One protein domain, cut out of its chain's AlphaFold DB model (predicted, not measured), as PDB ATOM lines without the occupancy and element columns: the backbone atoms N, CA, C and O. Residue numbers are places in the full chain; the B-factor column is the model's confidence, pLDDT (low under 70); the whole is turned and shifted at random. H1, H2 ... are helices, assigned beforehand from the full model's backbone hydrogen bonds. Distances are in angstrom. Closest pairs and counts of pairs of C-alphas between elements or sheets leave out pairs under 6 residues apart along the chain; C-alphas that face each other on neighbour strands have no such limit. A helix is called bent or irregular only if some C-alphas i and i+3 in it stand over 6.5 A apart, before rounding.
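This is residues 9 to 145 of the 145 residues of an uncharacterized protein of Desulfobacteraceae bacterium (UniProt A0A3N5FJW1). Three long helices run back and forth, with H5 between H3 and H6: H5 and H6 are side by side as a hairpin, while H3 crosses H5 at a slant. The short H1 and longer H2 fold back along H3, H1 also packing on H5, and residues 137 to 145 stick out at one end as an arm. The printed part has 137 residues, with six named helices in the order H1 to H6 and no named strand; its class is all helix. It is loose, with a radius of gyration of the C-alphas of 18.0 A, and spans 63 by 31 by 21 A; the arm adds to that length.

Find C-alpha 32 at (-39.035, -26.196, -28.367); from there H3, residues 32 to 63, runs 43.0 A. It is irregular, with C-alphas 34 and 37 8.3 A apart, and has a kink of 47 degrees near residue 39. H5, residues 71 to 98, covers 40.5 A. H6, residues 113 to 141, covers 42.7 A to C-alpha 141 at (12.652, -23.952, -11.962), with a kink of 26 degrees near residue 120. H1 is residues 9 to 14, beginning at (-18.149, -30.596, -6.315); H2 is residues 19 to 29, and H4 residues 65 to 68.

Begin at the hub, H3 and H5, each touching three helices. They touch at Ala 45 and Val 89, closest C-alphas 5.6 A apart, opposite ways at a steep tilt of 37 degrees, only just past shallow. H5 and H6 form a helical hairpin at a shallow tilt of 2 degrees; their closest C-alphas, of Ala 83 and Val 121, are 5.9 A apart. H2 and H3 are a hairpin too, at 5 degrees, where H3 touches with residues 39 to 46 alone; look at Ile 19 and Phe 42, closest C-alphas 6.6 A apart. H1 touches H3 at Gly 9 and Gly 53, closest C-alphas 3.8 A apart. H4 is close to but not clearly touching H3 and H5. H1 and H6 are apart. Every O i to N i+4 pair is within hydrogen-bond range in H1, H2 and H5; H3 has 24 of 28, H6 21 of 25, and H4 is too short for one.

The C-alphas of Thr 34 and Asn 145, the two farthest apart, are 64.0 A apart. The printed part has no cut. The link from H5 to H6 is long, with 14 residues; the other links are tight. Look for pLDDT under 70 at residues 106 to 119 and 144 to 145; the mean of the printed part is 82.4.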
ATOM      1  N   GLY A   9     -16.812 -30.549  -5.732       88.44
ATOM      2  CA  GLY A   9     -18.149 -30.596  -6.315       88.44
ATOM      3  C   GLY A   9     -18.475 -29.368  -7.164       88.44
ATOM      4  O   GLY A   9     -18.986 -29.500  -8.273       88.44
ATOM      5  N   THR A  10     -18.097 -28.176  -6.694       88.06
ATOM      6  CA  THR A  10     -18.270 -26.928  -7.452       88.06
ATOM      7  C   THR A  10     -17.453 -26.949  -8.740       88.06
ATOM      8  O   THR A  10     -17.958 -26.566  -9.791       88.06
ATOM      9  N   TYR A  11     -16.208 -27.433  -8.689       88.62
ATOM     10  CA  TYR A  11     -15.373 -27.552  -9.887       88.62
ATOM     11  C   TYR A  11     -15.957 -28.531 -10.903       88.62
ATOM     12  O   TYR A  11     -15.949 -28.231 -12.092       88.62
ATOM     13  N   LEU A  12     -16.509 -29.659 -10.449       89.81
ATOM     14  CA  LEU A  12     -17.156 -30.624 -11.333       89.81
ATOM     15  C   LEU A  12     -18.368 -30.018 -12.059       89.81
ATOM     16  O   LEU A  12     -18.508 -30.202 -13.264       89.81
ATOM     17  N   ILE A  13     -19.199 -29.248 -11.350       88.25
ATOM     18  CA  ILE A  13     -20.332 -28.525 -11.951       88.25
ATOM     19  C   ILE A  13     -19.829 -27.472 -12.947       88.25
ATOM     20  O   ILE A  13     -20.353 -27.349 -14.046       88.25
ATOM     21  N   LEU A  14     -18.760 -26.741 -12.625       88.75
ATOM     22  CA  LEU A  14     -18.170 -25.783 -13.565       88.75
ATOM     23  C   LEU A  14     -17.590 -26.464 -14.815       88.75
ATOM     24  O   LEU A  14     -17.619 -25.880 -15.894       88.75
ATOM     25  N   MET A  15     -17.111 -27.707 -14.723       87.81
ATOM     26  CA  MET A  15     -16.690 -28.493 -15.892       87.81
ATOM     27  C   MET A  15     -17.865 -28.896 -16.802       87.81
ATOM     28  O   MET A  15     -17.647 -29.342 -17.927       87.81
ATOM     29  N   SER A  16     -19.113 -28.709 -16.371       88.00
ATOM     30  CA  SER A  16     -20.302 -28.884 -17.211       88.00
ATOM     31  C   SER A  16     -20.732 -27.594 -17.927       88.00
ATOM     32  O   SER A  16     -21.832 -27.540 -18.472       88.00
ATOM     33  N   TRP A  17     -19.887 -26.550 -17.944       87.31
ATOM     34  CA  TRP A  17     -20.204 -25.244 -18.544       87.31
ATOM     35  C   TRP A  17     -20.643 -25.327 -20.008       87.31
ATOM     36  O   TRP A  17     -21.472 -24.527 -20.425       87.31
ATOM     37  N   TRP A  18     -20.117 -26.291 -20.770       85.31
ATOM     38  CA  TRP A  18     -20.409 -26.493 -22.192       85.31
ATOM     39  C   TRP A  18     -21.876 -26.864 -22.451       85.31
ATOM     40  O   TRP A  18     -22.387 -26.564 -23.524       85.31
ATOM     41  N   ILE A  19     -22.589 -27.434 -21.471       87.00
ATOM     42  CA  ILE A  19     -24.013 -27.782 -21.607       87.00
ATOM     43  C   ILE A  19     -24.837 -26.546 -21.996       87.00
ATOM     44  O   ILE A  19     -25.697 -26.628 -22.869       87.00
ATOM     45  N   VAL A  20     -24.550 -25.391 -21.388       87.50
ATOM     46  CA  VAL A  20     -25.304 -24.144 -21.587       87.50
ATOM     47  C   VAL A  20     -25.181 -23.579 -23.012       87.50
ATOM     48  O   VAL A  20     -26.222 -23.391 -23.640       87.50
ATOM     49  N   PRO A  21     -23.982 -23.311 -23.572       87.12
ATOM     50  CA  PRO A  21     -23.869 -22.788 -24.930       87.12
ATOM     51  C   PRO A  21     -24.443 -23.751 -25.975       87.12
ATOM     52  O   PRO A  21     -25.075 -23.296 -26.923       87.12
ATOM     53  N   PHE A  22     -24.310 -25.067 -25.784       85.31
ATOM     54  CA  PHE A  22     -24.928 -26.040 -26.687       85.31
ATOM     55  C   PHE A  22     -26.453 -26.076 -26.578       85.31
ATOM     56  O   PHE A  22     -27.138 -26.176 -27.597       85.31
ATOM     57  N   PHE A  23     -26.999 -25.941 -25.370       86.69
ATOM     58  CA  PHE A  23     -28.438 -25.812 -25.169       86.69
ATOM     59  C   PHE A  23     -28.981 -24.553 -25.857       86.69
ATOM     60  O   PHE A  23     -29.949 -24.641 -26.608       86.69
ATOM     61  N   ILE A  24     -28.316 -23.404 -25.689       88.25
ATOM     62  CA  ILE A  24     -28.692 -22.143 -26.349       88.25
ATOM     63  C   ILE A  24     -28.624 -22.282 -27.873       88.25
ATOM     64  O   ILE A  24     -29.588 -21.944 -28.556       88.25
ATOM     65  N   ALA A  25     -27.537 -22.835 -28.416       87.00
ATOM     66  CA  ALA A  25     -27.416 -23.079 -29.852       87.00
ATOM     67  C   ALA A  25     -28.550 -23.982 -30.375       87.00
ATOM     68  O   ALA A  25     -29.124 -23.724 -31.432       87.00
ATOM     69  N   SER A  26     -28.935 -24.996 -29.599       84.62
ATOM     70  CA  SER A  26     -30.044 -25.895 -29.938       84.62
ATOM     71  C   SER A  26     -31.401 -25.205 -29.898       84.62
ATOM     72  O   SER A  26     -32.254 -25.510 -30.727       84.62
ATOM     73  N   LEU A  27     -31.618 -24.288 -28.952       88.19
ATOM     74  CA  LEU A  27     -32.829 -23.464 -28.876       88.19
ATOM     75  C   LEU A  27     -32.954 -22.507 -30.065       88.19
ATOM     76  O   LEU A  27     -34.063 -22.225 -30.503       88.19
ATOM     77  N   MET A  28     -31.832 -22.011 -30.590       88.94
ATOM     78  CA  MET A  28     -31.827 -21.148 -31.775       88.94
ATOM     79  C   MET A  28     -32.076 -21.932 -33.068       88.94
ATOM     80  O   MET A  28     -32.676 -21.398 -33.997       88.94
ATOM     81  N   ALA A  29     -31.611 -23.181 -33.137       86.75
ATOM     82  CA  ALA A  29     -31.701 -24.007 -34.339       86.75
ATOM     83  C   ALA A  29     -33.013 -24.802 -34.458       86.75
ATOM     84  O   ALA A  29     -33.436 -25.117 -35.568       86.75
ATOM     85  N   HIS A  30     -33.662 -25.139 -33.340       85.25
ATOM     86  CA  HIS A  30     -34.839 -26.009 -33.324       85.25
ATOM     87  C   HIS A  30     -35.954 -25.421 -32.454       85.25
ATOM     88  O   HIS A  30     -35.707 -24.780 -31.438       85.25
ATOM     89  N   SER A  31     -37.211 -25.659 -32.837       84.75
ATOM     90  CA  SER A  31     -38.360 -25.228 -32.035       84.75
ATOM     91  C   SER A  31     -38.551 -26.130 -30.812       84.75
ATOM     92  O   SER A  31     -38.576 -27.360 -30.932       84.75
ATOM     93  N   ILE A  32     -38.755 -25.511 -29.642       84.88
ATOM     94  CA  ILE A  32     -39.035 -26.196 -28.367       84.88
ATOM     95  C   ILE A  32     -40.287 -27.070 -28.470       84.88
ATOM     96  O   ILE A  32     -40.297 -28.196 -27.976       84.88
ATOM     97  N   VAL A  33     -41.334 -26.566 -29.133       84.38
ATOM     98  CA  VAL A  33     -42.654 -27.213 -29.187       84.38
ATOM     99  C   VAL A  33     -42.573 -28.587 -29.851       84.38
ATOM    100  O   VAL A  33     -43.221 -29.530 -29.408       84.38
ATOM    101  N   THR A  34     -41.745 -28.719 -30.886       84.06
ATOM    102  CA  THR A  34     -41.618 -29.957 -31.663       84.06
ATOM    103  C   THR A  34     -40.507 -30.876 -31.163       84.06
ATOM    104  O   THR A  34     -40.554 -32.074 -31.423       84.06
ATOM    105  N   ASN A  35     -39.526 -30.354 -30.419       85.62
ATOM    106  CA  ASN A  35     -38.325 -31.096 -30.022       85.62
ATOM    107  C   ASN A  35     -38.147 -31.224 -28.502       85.62
ATOM    108  O   ASN A  35     -37.036 -31.470 -28.036       85.62
ATOM    109  N   LEU A  36     -39.216 -31.083 -27.709       85.88
ATOM    110  CA  LEU A  36     -39.149 -31.137 -26.242       85.88
ATOM    111  C   LEU A  36     -38.379 -32.366 -25.724       85.88
ATOM    112  O   LEU A  36     -37.533 -32.243 -24.841       85.88
ATOM    113  N   ARG A  37     -38.623 -33.539 -26.323       86.19
ATOM    114  CA  ARG A  37     -37.941 -34.798 -25.978       86.19
ATOM    115  C   ARG A  37     -36.436 -34.759 -26.237       86.19
ATOM    116  O   ARG A  37     -35.681 -35.373 -25.492       86.19
ATOM    117  N   SER A  38     -35.990 -34.010 -27.240       85.81
ATOM    118  CA  SER A  38     -34.568 -33.829 -27.545       85.81
ATOM    119  C   SER A  38     -33.880 -32.930 -26.524       85.81
ATOM    120  O   SER A  38     -32.743 -33.195 -26.130       85.81
ATOM    121  N   TYR A  39     -34.586 -31.922 -26.005       86.88
ATOM    122  CA  TYR A  39     -34.057 -31.051 -24.952       86.88
ATOM    123  C   TYR A  39     -33.913 -31.744 -23.589       86.88
ATOM    124  O   TYR A  39     -33.109 -31.299 -22.769       86.88
ATOM    125  N   LEU A  40     -34.620 -32.857 -23.353       87.88
ATOM    126  CA  LEU A  40     -34.470 -33.647 -22.125       87.88
ATOM    127  C   LEU A  40     -33.041 -34.165 -21.933       87.88
ATOM    128  O   LEU A  40     -32.601 -34.290 -20.796       87.88
ATOM    129  N   THR A  41     -32.286 -34.391 -23.008       87.75
ATOM    130  CA  THR A  41     -30.877 -34.812 -22.916       87.75
ATOM    131  C   THR A  41     -30.008 -33.796 -22.163       87.75
ATOM    132  O   THR A  41     -29.187 -34.176 -21.326       87.75
ATOM    133  N   PHE A  42     -30.240 -32.495 -22.367       87.94
ATOM    134  CA  PHE A  42     -29.555 -31.431 -21.626       87.94
ATOM    135  C   PHE A  42     -29.969 -31.403 -20.156       87.94
ATOM    136  O   PHE A  42     -29.125 -31.204 -19.282       87.94
ATOM    137  N   LEU A  43     -31.255 -31.631 -19.880       88.94
ATOM    138  CA  LEU A  43     -31.770 -31.694 -18.516       88.94
ATOM    139  C   LEU A  43     -31.164 -32.879 -17.755       88.94
ATOM    140  O   LEU A  43     -30.690 -32.704 -16.636       88.94
ATOM    141  N   VAL A  44     -31.121 -34.061 -18.376       90.19
ATOM    142  CA  VAL A  44     -30.492 -35.266 -17.818       90.19
ATOM    143  C   VAL A  44     -29.029 -34.991 -17.499       90.19
ATOM    144  O   VAL A  44     -28.603 -35.224 -16.369       90.19
ATOM    145  N   ALA A  45     -28.277 -34.426 -18.447       89.75
ATOM    146  CA  ALA A  45     -26.886 -34.060 -18.217       89.75
ATOM    147  C   ALA A  45     -26.748 -33.119 -17.008       89.75
ATOM    148  O   ALA A  45     -25.978 -33.400 -16.092       89.75
ATOM    149  N   LEU A  46     -27.540 -32.046 -16.946       90.81
ATOM    150  CA  LEU A  46     -27.481 -31.064 -15.863       90.81
ATOM    151  C   LEU A  46     -27.813 -31.675 -14.493       90.81
ATOM    152  O   LEU A  46     -27.109 -31.411 -13.513       90.81
ATOM    153  N   VAL A  47     -28.844 -32.522 -14.421       93.31
ATOM    154  CA  VAL A  47     -29.243 -33.231 -13.197       93.31
ATOM    155  C   VAL A  47     -28.127 -34.157 -12.727       93.31
ATOM    156  O   VAL A  47     -27.741 -34.102 -11.560       93.31
ATOM    157  N   VAL A  48     -27.563 -34.964 -13.625       94.00
ATOM    158  CA  VAL A  48     -26.490 -35.909 -13.292       94.00
ATOM    159  C   VAL A  48     -25.228 -35.174 -12.842       94.00
ATOM    160  O   VAL A  48     -24.650 -35.544 -11.823       94.00
ATOM    161  N   PHE A  49     -24.831 -34.095 -13.523       93.25
ATOM    162  CA  PHE A  49     -23.690 -33.268 -13.113       93.25
ATOM    163  C   PHE A  49     -23.906 -32.612 -11.748       93.25
ATOM    164  O   PHE A  49     -22.989 -32.574 -10.926       93.25
ATOM    165  N   THR A  50     -25.122 -32.139 -11.477       92.88
ATOM    166  CA  THR A  50     -25.477 -31.545 -10.184       92.88
ATOM    167  C   THR A  50     -25.420 -32.593  -9.075       92.88
ATOM    168  O   THR A  50     -24.772 -32.365  -8.055       92.88
ATOM    169  N   PHE A  51     -26.021 -33.768  -9.280       94.81
ATOM    170  CA  PHE A  51     -25.969 -34.871  -8.317       94.81
ATOM    171  C   PHE A  51     -24.540 -35.358  -8.067       94.81
ATOM    172  O   PHE A  51     -24.141 -35.509  -6.912       94.81
ATOM    173  N   ALA A  52     -23.746 -35.552  -9.121       94.19
ATOM    174  CA  ALA A  52     -22.348 -35.950  -9.000       94.19
ATOM    175  C   ALA A  52     -21.522 -34.892  -8.252       94.19
ATOM    176  O   ALA A  52     -20.713 -35.236  -7.389       94.19
ATOM    177  N   GLY A  53     -21.760 -33.604  -8.523       92.50
ATOM    178  CA  GLY A  53     -21.110 -32.495  -7.826       92.50
ATOM    179  C   GLY A  53     -21.454 -32.466  -6.339       92.50
ATOM    180  O   GLY A  53     -20.559 -32.369  -5.498       92.50
ATOM    181  N   LEU A  54     -22.735 -32.619  -5.997       92.06
ATOM    182  CA  LEU A  54     -23.195 -32.694  -4.609       92.06
ATOM    183  C   LEU A  54     -22.602 -33.905  -3.878       92.06
ATOM    184  O   LEU A  54     -22.101 -33.751  -2.765       92.06
ATOM    185  N   LEU A  55     -22.594 -35.083  -4.511       92.69
ATOM    186  CA  LEU A  55     -21.994 -36.299  -3.957       92.69
ATOM    187  C   LEU A  55     -20.498 -36.119  -3.706       92.69
ATOM    188  O   LEU A  55     -20.019 -36.411  -2.612       92.69
ATOM    189  N   LEU A  56     -19.760 -35.593  -4.683       90.75
ATOM    190  CA  LEU A  56     -18.328 -35.350  -4.545       90.75
ATOM    191  C   LEU A  56     -18.034 -34.342  -3.427       90.75
ATOM    192  O   LEU A  56     -17.122 -34.556  -2.628       90.75
ATOM    193  N   GLY A  57     -18.830 -33.275  -3.329       88.56
ATOM    194  CA  GLY A  57     -18.730 -32.300  -2.245       88.56
ATOM    195  C   GLY A  57     -19.048 -32.897  -0.871       88.56
ATOM    196  O   GLY A  57     -18.367 -32.581   0.105       88.56
ATOM    197  N   PHE A  58     -20.036 -33.790  -0.786       88.56
ATOM    198  CA  PHE A  58     -20.388 -34.502   0.444       88.56
ATOM    199  C   PHE A  58     -19.284 -35.474   0.885       88.56
ATOM    200  O   PHE A  58     -18.882 -35.464   2.051       88.56
ATOM    201  N   PHE A  59     -18.752 -36.282  -0.038       88.75
ATOM    202  CA  PHE A  59     -17.645 -37.196   0.253       88.75
ATOM    203  C   PHE A  59     -16.386 -36.443   0.672       88.75
ATOM    204  O   PHE A  59     -15.718 -36.860   1.618       88.75
ATOM    205  N   ASP A  60     -16.079 -35.314   0.036       88.06
ATOM    206  CA  ASP A  60     -14.948 -34.489   0.446       88.06
ATOM    207  C   ASP A  60     -15.137 -33.884   1.841       88.06
ATOM    208  O   ASP A  60     -14.210 -33.907   2.646       88.06
ATOM    209  N   ALA A  61     -16.343 -33.419   2.181       84.75
ATOM    210  CA  ALA A  61     -16.629 -32.903   3.519       84.75
ATOM    211  C   ALA A  61     -16.442 -33.965   4.620       84.75
ATOM    212  O   ALA A  61     -16.067 -33.629   5.742       84.75
ATOM    213  N   ARG A  62     -16.681 -35.245   4.303       85.06
ATOM    214  CA  ARG A  62     -16.502 -36.384   5.221       85.06
ATOM    215  C   ARG A  62     -15.053 -36.870   5.292       85.06
ATOM    216  O   ARG A  62     -14.570 -37.192   6.372       85.06
ATOM    217  N   LEU A  63     -14.376 -36.959   4.148       84.75
ATOM    218  CA  LEU A  63     -13.082 -37.639   4.013       84.75
ATOM    219  C   LEU A  63     -11.887 -36.675   3.910       84.75
ATOM    220  O   LEU A  63     -10.737 -37.106   4.001       84.75
ATOM    221  N   TYR A  64     -12.136 -35.375   3.729       82.06
ATOM    222  CA  TYR A  64     -11.131 -34.316   3.561       82.06
ATOM    223  C   TYR A  64     -10.084 -34.618   2.472       82.06
ATOM    224  O   TYR A  64      -8.919 -34.207   2.571       82.06
ATOM    225  N   LEU A  65     -10.486 -35.345   1.426       77.19
ATOM    226  CA  LEU A  65      -9.599 -35.829   0.366       77.19
ATOM    227  C   LEU A  65      -8.992 -34.674  -0.427       77.19
ATOM    228  O   LEU A  65      -7.806 -34.703  -0.757       77.19
ATOM    229  N   TRP A  66      -9.773 -33.636  -0.700       82.88
ATOM    230  CA  TRP A  66      -9.385 -32.482  -1.493       82.88
ATOM    231  C   TRP A  66      -8.297 -31.674  -0.802       82.88
ATOM    232  O   TRP A  66      -7.212 -31.484  -1.356       82.88
ATOM    233  N   ASN A  67      -8.528 -31.260   0.444       78.94
ATOM    234  CA  ASN A  67      -7.598 -30.395   1.169       78.94
ATOM    235  C   ASN A  67      -6.254 -31.076   1.459       78.94
ATOM    236  O   ASN A  67      -5.222 -30.410   1.402       78.94
ATOM    237  N   ARG A  68      -6.248 -32.396   1.680       79.56
ATOM    238  CA  ARG A  68      -5.024 -33.188   1.904       79.56
ATOM    239  C   ARG A  68      -4.277 -33.540   0.615       79.56
ATOM    240  O   ARG A  68      -3.101 -33.894   0.654       79.56
ATOM    241  N   SER A  69      -4.943 -33.448  -0.530       80.31
ATOM    242  CA  SER A  69      -4.371 -33.797  -1.827       80.31
ATOM    243  C   SER A  69      -3.584 -32.641  -2.439       80.31
ATOM    244  O   SER A  69      -4.039 -31.500  -2.455       80.31
ATOM    245  N   GLY A  70      -2.411 -32.943  -3.003       81.25
ATOM    246  CA  GLY A  70      -1.685 -32.007  -3.866       81.25
ATOM    247  C   GLY A  70      -2.409 -31.772  -5.198       81.25
ATOM    248  O   GLY A  70      -3.289 -32.546  -5.575       81.25
ATOM    249  N   HIS A  71      -2.008 -30.733  -5.936       80.69
ATOM    250  CA  HIS A  71      -2.668 -30.313  -7.184       80.69
ATOM    251  C   HIS A  71      -2.879 -31.452  -8.197       80.69
ATOM    252  O   HIS A  71      -3.974 -31.580  -8.733       80.69
ATOM    253  N   TRP A  72      -1.889 -32.335  -8.380       79.75
ATOM    254  CA  TRP A  72      -1.999 -33.496  -9.273       79.75
ATOM    255  C   TRP A  72      -3.099 -34.483  -8.869       79.75
ATOM    256  O   TRP A  72      -3.860 -34.945  -9.713       79.75
ATOM    257  N   LYS A  73      -3.214 -34.789  -7.573       83.94
ATOM    258  CA  LYS A  73      -4.249 -35.700  -7.065       83.94
ATOM    259  C   LYS A  73      -5.638 -35.075  -7.188       83.94
ATOM    260  O   LYS A  73      -6.566 -35.752  -7.609       83.94
ATOM    261  N   ARG A  74      -5.766 -33.777  -6.887       86.25
ATOM    262  CA  ARG A  74      -7.016 -33.019  -7.081       86.25
ATOM    263  C   ARG A  74      -7.470 -33.042  -8.539       86.25
ATOM    264  O   ARG A  74      -8.640 -33.287  -8.811       86.25
ATOM    265  N   TYR A  75      -6.533 -32.837  -9.461       84.00
ATOM    266  CA  TYR A  75      -6.793 -32.908 -10.892       84.00
ATOM    267  C   TYR A  75      -7.284 -34.298 -11.326       84.00
ATOM    268  O   TYR A  75      -8.334 -34.400 -11.953       84.00
ATOM    269  N   LEU A  76      -6.580 -35.364 -10.928       84.81
ATOM    270  CA  LEU A  76      -6.987 -36.737 -11.244       84.81
ATOM    271  C   LEU A  76      -8.380 -37.068 -10.699       84.81
ATOM    272  O   LEU A  76      -9.179 -37.652 -11.419       84.81
ATOM    273  N   ILE A  77      -8.695 -36.654  -9.465       88.38
ATOM    274  CA  ILE A  77     -10.032 -36.838  -8.882       88.38
ATOM    275  C   ILE A  77     -11.092 -36.177  -9.766       88.38
ATOM    276  O   ILE A  77     -12.071 -36.827 -10.116       88.38
ATOM    277  N   LEU A  78     -10.895 -34.914 -10.161       90.06
ATOM    278  CA  LEU A  78     -11.866 -34.214 -11.005       90.06
ATOM    279  C   LEU A  78     -12.056 -34.900 -12.354       90.06
ATOM    280  O   LEU A  78     -13.192 -35.084 -12.769       90.06
ATOM    281  N   VAL A  79     -10.978 -35.300 -13.024       89.00
ATOM    282  CA  VAL A  79     -11.074 -35.931 -14.347       89.00
ATOM    283  C   VAL A  79     -11.726 -37.304 -14.276       89.00
ATOM    284  O   VAL A  79     -12.587 -37.602 -15.097       89.00
ATOM    285  N   VAL A  80     -11.357 -38.129 -13.295       88.94
ATOM    286  CA  VAL A  80     -11.951 -39.461 -13.121       88.94
ATOM    287  C   VAL A  80     -13.435 -39.342 -12.791       88.94
ATOM    288  O   VAL A  80     -14.252 -40.026 -13.403       88.94
ATOM    289  N   VAL A  81     -13.807 -38.444 -11.874       91.62
ATOM    290  CA  VAL A  81     -15.218 -38.230 -11.531       91.62
ATOM    291  C   VAL A  81     -15.978 -37.622 -12.708       91.62
ATOM    292  O   VAL A  81     -17.101 -38.038 -12.974       91.62
ATOM    293  N   TYR A  82     -15.378 -36.701 -13.462       91.06
ATOM    294  CA  TYR A  82     -15.967 -36.152 -14.683       91.06
ATOM    295  C   TYR A  82     -16.219 -37.242 -15.727       91.06
ATOM    296  O   TYR A  82     -17.333 -37.351 -16.229       91.06
ATOM    297  N   ALA A  83     -15.234 -38.103 -15.998       88.81
ATOM    298  CA  ALA A  83     -15.384 -39.230 -16.913       88.81
ATOM    299  C   ALA A  83     -16.485 -40.199 -16.449       88.81
ATOM    300  O   ALA A  83     -17.335 -40.590 -17.245       88.81
ATOM    301  N   ALA A  84     -16.533 -40.527 -15.153       91.62
ATOM    302  CA  ALA A  84     -17.601 -41.344 -14.578       91.62
ATOM    303  C   ALA A  84     -18.982 -40.682 -14.709       91.62
ATOM    304  O   ALA A  84     -19.964 -41.346 -15.038       91.62
ATOM    305  N   THR A  85     -19.054 -39.364 -14.509       93.00
ATOM    306  CA  THR A  85     -20.283 -38.575 -14.666       93.00
ATOM    307  C   THR A  85     -20.759 -38.620 -16.114       93.00
ATOM    308  O   THR A  85     -21.922 -38.912 -16.363       93.00
ATOM    309  N   ILE A  86     -19.855 -38.430 -17.076       89.81
ATOM    310  CA  ILE A  86     -20.138 -38.544 -18.509       89.81
ATOM    311  C   ILE A  86     -20.637 -39.945 -18.888       89.81
ATOM    312  O   ILE A  86     -21.633 -40.061 -19.605       89.81
ATOM    313  N   MET A  87     -19.998 -41.008 -18.393       88.44
ATOM    314  CA  MET A  87     -20.470 -42.378 -18.627       88.44
ATOM    315  C   MET A  87     -21.887 -42.579 -18.078       88.44
ATOM    316  O   MET A  87     -22.723 -43.168 -18.756       88.44
ATOM    317  N   CYS A  88     -22.183 -42.032 -16.895       91.19
ATOM    318  CA  CYS A  88     -23.515 -42.081 -16.296       91.19
ATOM    319  C   CYS A  88     -24.555 -41.316 -17.130       91.19
ATOM    320  O   CYS A  88     -25.616 -41.862 -17.424       91.19
ATOM    321  N   VAL A  89     -24.239 -40.094 -17.581       90.38
ATOM    322  CA  VAL A  89     -25.109 -39.322 -18.488       90.38
ATOM    323  C   VAL A  89     -25.387 -40.119 -19.757       90.38
ATOM    324  O   VAL A  89     -26.540 -40.238 -20.162       90.38
ATOM    325  N   THR A  90     -24.352 -40.699 -20.362       86.19
ATOM    326  CA  THR A  90     -24.476 -41.488 -21.595       86.19
ATOM    327  C   THR A  90     -25.368 -42.707 -21.373       86.19
ATOM    328  O   THR A  90     -26.318 -42.908 -22.123       86.19
ATOM    329  N   ALA A  91     -25.125 -43.476 -20.310       87.88
ATOM    330  CA  ALA A  91     -25.916 -44.655 -19.974       87.88
ATOM    331  C   ALA A  91     -27.388 -44.312 -19.700       87.88
ATOM    332  O   ALA A  91     -28.276 -44.992 -20.206       87.88
ATOM    333  N   LEU A  92     -27.659 -43.236 -18.955       89.56
ATOM    334  CA  LEU A  92     -29.023 -42.768 -18.696       89.56
ATOM    335  C   LEU A  92     -29.710 -42.279 -19.969       89.56
ATOM    336  O   LEU A  92     -30.878 -42.582 -20.181       89.56
ATOM    337  N   THR A  93     -28.987 -41.570 -20.833       87.50
ATOM    338  CA  THR A  93     -29.508 -41.107 -22.125       87.50
ATOM    339  C   THR A  93     -29.893 -42.302 -22.997       87.50
ATOM    340  O   THR A  93     -31.020 -42.362 -23.468       87.50
ATOM    341  N   VAL A  94     -29.015 -43.302 -23.132       85.75
ATOM    342  CA  VAL A  94     -29.298 -44.542 -23.878       85.75
ATOM    343  C   VAL A  94     -30.469 -45.315 -23.269       85.75
ATOM    344  O   VAL A  94     -31.331 -45.802 -23.991       85.75
ATOM    345  N   ALA A  95     -30.546 -45.405 -21.941       87.44
ATOM    346  CA  ALA A  95     -31.670 -46.058 -21.278       87.44
ATOM    347  C   ALA A  95     -32.993 -45.323 -21.546       87.44
ATOM    348  O   ALA A  95     -34.005 -45.959 -21.819       87.44
ATOM    349  N   MET A  96     -33.003 -43.990 -21.501       88.75
ATOM    350  CA  MET A  96     -34.195 -43.196 -21.803       88.75
ATOM    351  C   MET A  96     -34.605 -43.290 -23.274       88.75
ATOM    352  O   MET A  96     -35.801 -43.296 -23.559       88.75
ATOM    353  N   ASP A  97     -33.639 -43.390 -24.187       85.81
ATOM    354  CA  ASP A  97     -33.879 -43.620 -25.615       85.81
ATOM    355  C   ASP A  97     -34.526 -44.988 -25.850       85.81
ATOM    356  O   ASP A  97     -35.556 -45.085 -26.510       85.81
ATOM    357  N   TYR A  98     -34.018 -46.031 -25.185       84.88
ATOM    358  CA  TYR A  98     -34.599 -47.375 -25.227       84.88
ATOM    359  C   TYR A  98     -36.082 -47.405 -24.814       84.88
ATOM    360  O   TYR A  98     -36.869 -48.165 -25.373       84.88
ATOM    361  N   TYR A  99     -36.493 -46.551 -23.868       88.62
ATOM    362  CA  TYR A  99     -37.897 -46.401 -23.459       88.62
ATOM    363  C   TYR A  99     -38.693 -45.375 -24.293       88.62
ATOM    364  O   TYR A  99     -39.851 -45.100 -23.977       88.62
ATOM    365  N   GLY A 100     -38.102 -44.776 -25.332       84.00
ATOM    366  CA  GLY A 100     -38.736 -43.768 -26.191       84.00
ATOM    367  C   GLY A 100     -39.031 -42.434 -25.491       84.00
ATOM    368  O   GLY A 100     -39.899 -41.670 -25.932       84.00
ATOM    369  N   LEU A 101     -38.351 -42.160 -24.371       83.94
ATOM    370  CA  LEU A 101     -38.550 -40.955 -23.556       83.94
ATOM    371  C   LEU A 101     -37.820 -39.739 -24.129       83.94
ATOM    372  O   LEU A 101     -38.256 -38.606 -23.921       83.94
ATOM    373  N   ILE A 102     -36.729 -39.968 -24.857       83.31
ATOM    374  CA  ILE A 102     -35.973 -38.932 -25.556       83.31
ATOM    375  C   ILE A 102     -35.979 -39.206 -27.056       83.31
ATOM    376  O   ILE A 102     -36.107 -40.346 -27.477       83.31
ATOM    377  N   ASN A 103     -35.845 -38.141 -27.839       79.44
ATOM    378  CA  ASN A 103     -35.579 -38.211 -29.271       79.44
ATOM    379  C   ASN A 103     -34.294 -37.427 -29.547       79.44
ATOM    380  O   ASN A 103     -33.847 -36.641 -28.713       79.44
ATOM    381  N   TYR A 104     -33.714 -37.595 -30.728       78.12
ATOM    382  CA  TYR A 104     -32.551 -36.825 -31.154       78.12
ATOM    383  C   TYR A 104     -32.926 -35.840 -32.257       78.12
ATOM    384  O   TYR A 104     -33.825 -36.092 -33.062       78.12
ATOM    385  N   PHE A 105     -32.230 -34.702 -32.304       75.00
ATOM    386  CA  PHE A 105     -32.349 -33.777 -33.429       75.00
ATOM    387  C   PHE A 105     -31.884 -34.501 -34.703       75.00
ATOM    388  O   PHE A 105     -30.727 -34.900 -34.789       75.00
ATOM    389  N   GLY A 106     -32.789 -34.719 -35.662       66.56
ATOM    390  CA  GLY A 106     -32.464 -35.380 -36.934       66.56
ATOM    391  C   GLY A 106     -32.464 -36.917 -36.928       66.56
ATOM    392  O   GLY A 106     -32.087 -37.502 -37.934       66.56
ATOM    393  N   GLY A 107     -32.918 -37.573 -35.852       62.81
ATOM    394  CA  GLY A 107     -33.265 -39.005 -35.858       62.81
ATOM    395  C   GLY A 107     -32.151 -40.002 -35.517       62.81
ATOM    396  O   GLY A 107     -32.483 -41.100 -35.088       62.81
ATOM    397  N   ASP A 108     -30.869 -39.627 -35.605       61.12
ATOM    398  CA  ASP A 108     -29.754 -40.537 -35.300       61.12
ATOM    399  C   ASP A 108     -29.018 -40.179 -34.001       61.12
ATOM    400  O   ASP A 108     -28.524 -39.063 -33.815       61.12
ATOM    401  N   ALA A 109     -28.858 -41.174 -33.122       58.91
ATOM    402  CA  ALA A 109     -28.092 -41.057 -31.879       58.91
ATOM    403  C   ALA A 109     -26.617 -40.692 -32.137       58.91
ATOM    404  O   ALA A 109     -26.011 -39.956 -31.355       58.91
ATOM    405  N   ALA A 110     -26.066 -41.153 -33.268       49.69
ATOM    406  CA  ALA A 110     -24.712 -40.847 -33.719       49.69
ATOM    407  C   ALA A 110     -24.536 -39.380 -34.146       49.69
ATOM    408  O   ALA A 110     -23.432 -38.871 -34.076       49.69
ATOM    409  N   GLY A 111     -25.596 -38.672 -34.546       50.28
ATOM    410  CA  GLY A 111     -25.546 -37.229 -34.822       50.28
ATOM    411  C   GLY A 111     -25.841 -36.360 -33.595       50.28
ATOM    412  O   GLY A 111     -25.836 -35.133 -33.687       50.28
ATOM    413  N   SER A 112     -26.143 -36.976 -32.449       61.00
ATOM    414  CA  SER A 112     -26.719 -36.283 -31.302       61.00
ATOM    415  C   SER A 112     -25.681 -35.670 -30.366       61.00
ATOM    416  O   SER A 112     -24.496 -36.013 -30.371       61.00
ATOM    417  N   PHE A 113     -26.159 -34.785 -29.485       62.44
ATOM    418  CA  PHE A 113     -25.344 -34.145 -28.455       62.44
ATOM    419  C   PHE A 113     -24.572 -35.122 -27.559       62.44
ATOM    420  O   PHE A 113     -23.542 -34.741 -26.999       62.44
ATOM    421  N   GLY A 114     -25.022 -36.379 -27.469       58.91
ATOM    422  CA  GLY A 114     -24.325 -37.440 -26.746       58.91
ATOM    423  C   GLY A 114     -22.903 -37.705 -27.249       58.91
ATOM    424  O   GLY A 114     -22.032 -38.060 -26.457       58.91
ATOM    425  N   MET A 115     -22.611 -37.444 -28.528       62.53
ATOM    426  CA  MET A 115     -21.251 -37.577 -29.058       62.53
ATOM    427  C   MET A 115     -20.279 -36.526 -28.520       62.53
ATOM    428  O   MET A 115     -19.085 -36.799 -28.481       62.53
ATOM    429  N   TYR A 116     -20.741 -35.359 -28.051       65.50
ATOM    430  CA  TYR A 116     -19.850 -34.341 -27.472       65.50
ATOM    431  C   TYR A 116     -19.347 -34.706 -26.070       65.50
ATOM    432  O   TYR A 116     -18.399 -34.091 -25.577       65.50
ATOM    433  N   TYR A 117     -19.926 -35.731 -25.445       69.25
ATOM    434  CA  TYR A 117     -19.509 -36.207 -24.132       69.25
ATOM    435  C   TYR A 117     -18.114 -36.849 -24.148       69.25
ATOM    436  O   TYR A 117     -17.351 -36.705 -23.200       69.25
ATOM    437  N   ILE A 118     -17.743 -37.546 -25.224       65.56
ATOM    438  CA  ILE A 118     -16.451 -38.245 -25.313       65.56
ATOM    439  C   ILE A 118     -15.292 -37.262 -25.593       65.56
ATOM    440  O   ILE A 118     -14.295 -37.297 -24.863       65.56
ATOM    441  N   PRO A 119     -15.402 -36.325 -26.562       67.94
ATOM    442  CA  PRO A 119     -14.399 -35.286 -26.780       67.94
ATOM    443  C   PRO A 119     -14.171 -34.397 -25.559       67.94
ATOM    444  O   PRO A 119     -13.043 -33.956 -25.341       67.94
ATOM    445  N   SER A 120     -15.195 -34.147 -24.733       73.69
ATOM    446  CA  SER A 120     -15.031 -33.313 -23.539       73.69
ATOM    447  C   SER A 120     -14.134 -33.977 -22.488       73.69
ATOM    448  O   SER A 120     -13.297 -33.303 -21.885       73.69
ATOM    449  N   VAL A 121     -14.213 -35.302 -22.312       75.12
ATOM    450  CA  VAL A 121     -13.314 -36.051 -21.415       75.12
ATOM    451  C   VAL A 121     -11.867 -35.959 -21.902       75.12
ATOM    452  O   VAL A 121     -10.973 -35.636 -21.116       75.12
ATOM    453  N   ALA A 122     -11.634 -36.179 -23.201       73.88
ATOM    454  CA  ALA A 122     -10.307 -36.047 -23.803       73.88
ATOM    455  C   ALA A 122      -9.763 -34.614 -23.674       73.88
ATOM    456  O   ALA A 122      -8.605 -34.420 -23.300       73.88
ATOM    457  N   PHE A 123     -10.609 -33.604 -23.892       80.38
ATOM    458  CA  PHE A 123     -10.256 -32.199 -23.712       80.38
ATOM    459  C   PHE A 123      -9.784 -31.908 -22.282       80.38
ATOM    460  O   PHE A 123      -8.718 -31.324 -22.098       80.38
ATOM    461  N   TYR A 124     -10.515 -32.358 -21.257       80.50
ATOM    462  CA  TYR A 124     -10.128 -32.126 -19.861       80.50
ATOM    463  C   TYR A 124      -8.899 -32.932 -19.418       80.50
ATOM    464  O   TYR A 124      -8.122 -32.446 -18.586       80.50
ATOM    465  N   LEU A 125      -8.679 -34.118 -19.994       81.25
ATOM    466  CA  LEU A 125      -7.444 -34.895 -19.830       81.25
ATOM    467  C   LEU A 125      -6.225 -34.149 -20.393       81.25
ATOM    468  O   LEU A 125      -5.201 -34.017 -19.724       81.25
ATOM    469  N   VAL A 126      -6.334 -33.611 -21.606       81.75
ATOM    470  CA  VAL A 126      -5.222 -32.908 -22.257       81.75
ATOM    471  C   VAL A 126      -4.991 -31.539 -21.615       81.75
ATOM    472  O   VAL A 126      -3.879 -31.245 -21.177       81.75
ATOM    473  N   ALA A 127      -6.035 -30.717 -21.487       78.50
ATOM    474  CA  ALA A 127      -5.928 -29.353 -20.971       78.50
ATOM    475  C   ALA A 127      -5.390 -29.320 -19.534       78.50
ATOM    476  O   ALA A 127      -4.480 -28.551 -19.213       78.50
ATOM    477  N   GLY A 128      -5.913 -30.181 -18.661       73.50
ATOM    478  CA  GLY A 128      -5.456 -30.223 -17.278       73.50
ATOM    479  C   GLY A 128      -4.112 -30.935 -17.094       73.50
ATOM    480  O   GLY A 128      -3.334 -30.524 -16.230       73.50
ATOM    481  N   GLY A 129      -3.788 -31.922 -17.939       76.38
ATOM    482  CA  GLY A 129      -2.467 -32.548 -17.984       76.38
ATOM    483  C   GLY A 129      -1.376 -31.543 -18.355       76.38
ATOM    484  O   GLY A 129      -0.373 -31.439 -17.645       76.38
ATOM    485  N   ILE A 130      -1.609 -30.731 -19.392       81.31
ATOM    486  CA  ILE A 130      -0.711 -29.639 -19.802       81.31
ATOM    487  C   ILE A 130      -0.550 -28.626 -18.666       81.31
ATOM    488  O   ILE A 130       0.576 -28.301 -18.287       81.31
ATOM    489  N   PHE A 131      -1.651 -28.166 -18.064       79.62
ATOM    490  CA  PHE A 131      -1.597 -27.190 -16.976       79.62
ATOM    491  C   PHE A 131      -0.797 -27.708 -15.769       79.62
ATOM    492  O   PHE A 131       0.071 -27.007 -15.240       79.62
ATOM    493  N   CYS A 132      -1.024 -28.960 -15.359       74.06
ATOM    494  CA  CYS A 132      -0.289 -29.569 -14.253       74.06
ATOM    495  C   CYS A 132       1.194 -29.789 -14.586       74.06
ATOM    496  O   CYS A 132       2.044 -29.595 -13.708       74.06
ATOM    497  N   ALA A 133       1.528 -30.153 -15.827       77.88
ATOM    498  CA  ALA A 133       2.906 -30.300 -16.287       77.88
ATOM    499  C   ALA A 133       3.656 -28.958 -16.265       77.88
ATOM    500  O   ALA A 133       4.731 -28.871 -15.665       77.88
ATOM    501  N   VAL A 134       3.056 -27.896 -16.812       81.94
ATOM    502  CA  VAL A 134       3.612 -26.532 -16.809       81.94
ATOM    503  C   VAL A 134       3.824 -26.038 -15.378       81.94
ATOM    504  O   VAL A 134       4.918 -25.598 -15.028       81.94
ATOM    505  N   PHE A 135       2.824 -26.182 -14.506       79.06
ATOM    506  CA  PHE A 135       2.937 -25.750 -13.111       79.06
ATOM    507  C   PHE A 135       4.027 -26.521 -12.348       79.06
ATOM    508  O   PHE A 135       4.775 -25.951 -11.547       79.06
ATOM    509  N   SER A 136       4.164 -27.820 -12.625       77.50
ATOM    510  CA  SER A 136       5.219 -28.658 -12.047       77.50
ATOM    511  C   SER A 136       6.611 -28.242 -12.535       77.50
ATOM    512  O   SER A 136       7.549 -28.204 -11.733       77.50
ATOM    513  N   ALA A 137       6.748 -27.885 -13.816       79.81
ATOM    514  CA  ALA A 137       7.989 -27.382 -14.400       79.81
ATOM    515  C   ALA A 137       8.396 -26.031 -13.788       79.81
ATOM    516  O   ALA A 137       9.524 -25.894 -13.309       79.81
ATOM    517  N   PHE A 138       7.464 -25.079 -13.677       82.75
ATOM    518  CA  PHE A 138       7.698 -23.783 -13.026       82.75
ATOM    519  C   PHE A 138       8.138 -23.928 -11.566       82.75
ATOM    520  O   PHE A 138       9.077 -23.267 -11.121       82.75
ATOM    521  N   LYS A 139       7.505 -24.831 -10.808       77.94
ATOM    522  CA  LYS A 139       7.873 -25.079  -9.408       77.94
ATOM    523  C   LYS A 139       9.272 -25.687  -9.264       77.94
ATOM    524  O   LYS A 139       9.944 -25.414  -8.271       77.94
ATOM    525  N   ARG A 140       9.718 -26.501 -10.229       76.50
ATOM    526  CA  ARG A 140      11.090 -27.040 -10.272       76.50
ATOM    527  C   ARG A 140      12.114 -25.963 -10.624       76.50
ATOM    528  O   ARG A 140      13.147 -25.908  -9.969       76.50
ATOM    529  N   LEU A 141      11.811 -25.097 -11.589       78.31
ATOM    530  CA  LEU A 141      12.652 -23.952 -11.962       78.31
ATOM    531  C   LEU A 141      12.868 -22.995 -10.784       78.31
ATOM    532  O   LEU A 141      14.002 -22.668 -10.459       78.31
ATOM    533  N   ARG A 142      11.801 -22.641 -10.058       76.44
ATOM    534  CA  ARG A 142      11.877 -21.745  -8.891       76.44
ATOM    535  C   ARG A 142      12.610 -22.334  -7.676       76.44
ATOM    536  O   ARG A 142      12.914 -21.598  -6.756       76.44
ATOM    537  N   ARG A 143      12.840 -23.649  -7.627       71.25
ATOM    538  CA  ARG A 143      13.642 -24.294  -6.566       71.25
ATOM    539  C   ARG A 143      15.134 -24.371  -6.898       71.25
ATOM    540  O   ARG A 143      15.902 -24.759  -6.027       71.25
ATOM    541  N   LYS A 144      15.514 -24.115  -8.155       61.09
ATOM    542  CA  LYS A 144      16.909 -24.129  -8.616       61.09
ATOM    543  C   LYS A 144      17.564 -22.742  -8.602       61.09
ATOM    544  O   LYS A 144      18.786 -22.696  -8.570       61.09
ATOM    545  N   ASN A 145      16.766 -21.673  -8.634       53.00
ATOM    546  CA  ASN A 145      17.185 -20.301  -8.328       53.00
ATOM    547  C   ASN A 145      16.979 -20.012  -6.843       53.00
ATOM    548  O   ASN A 145      17.746 -19.188  -6.310       53.00
TER     549      ASN A 145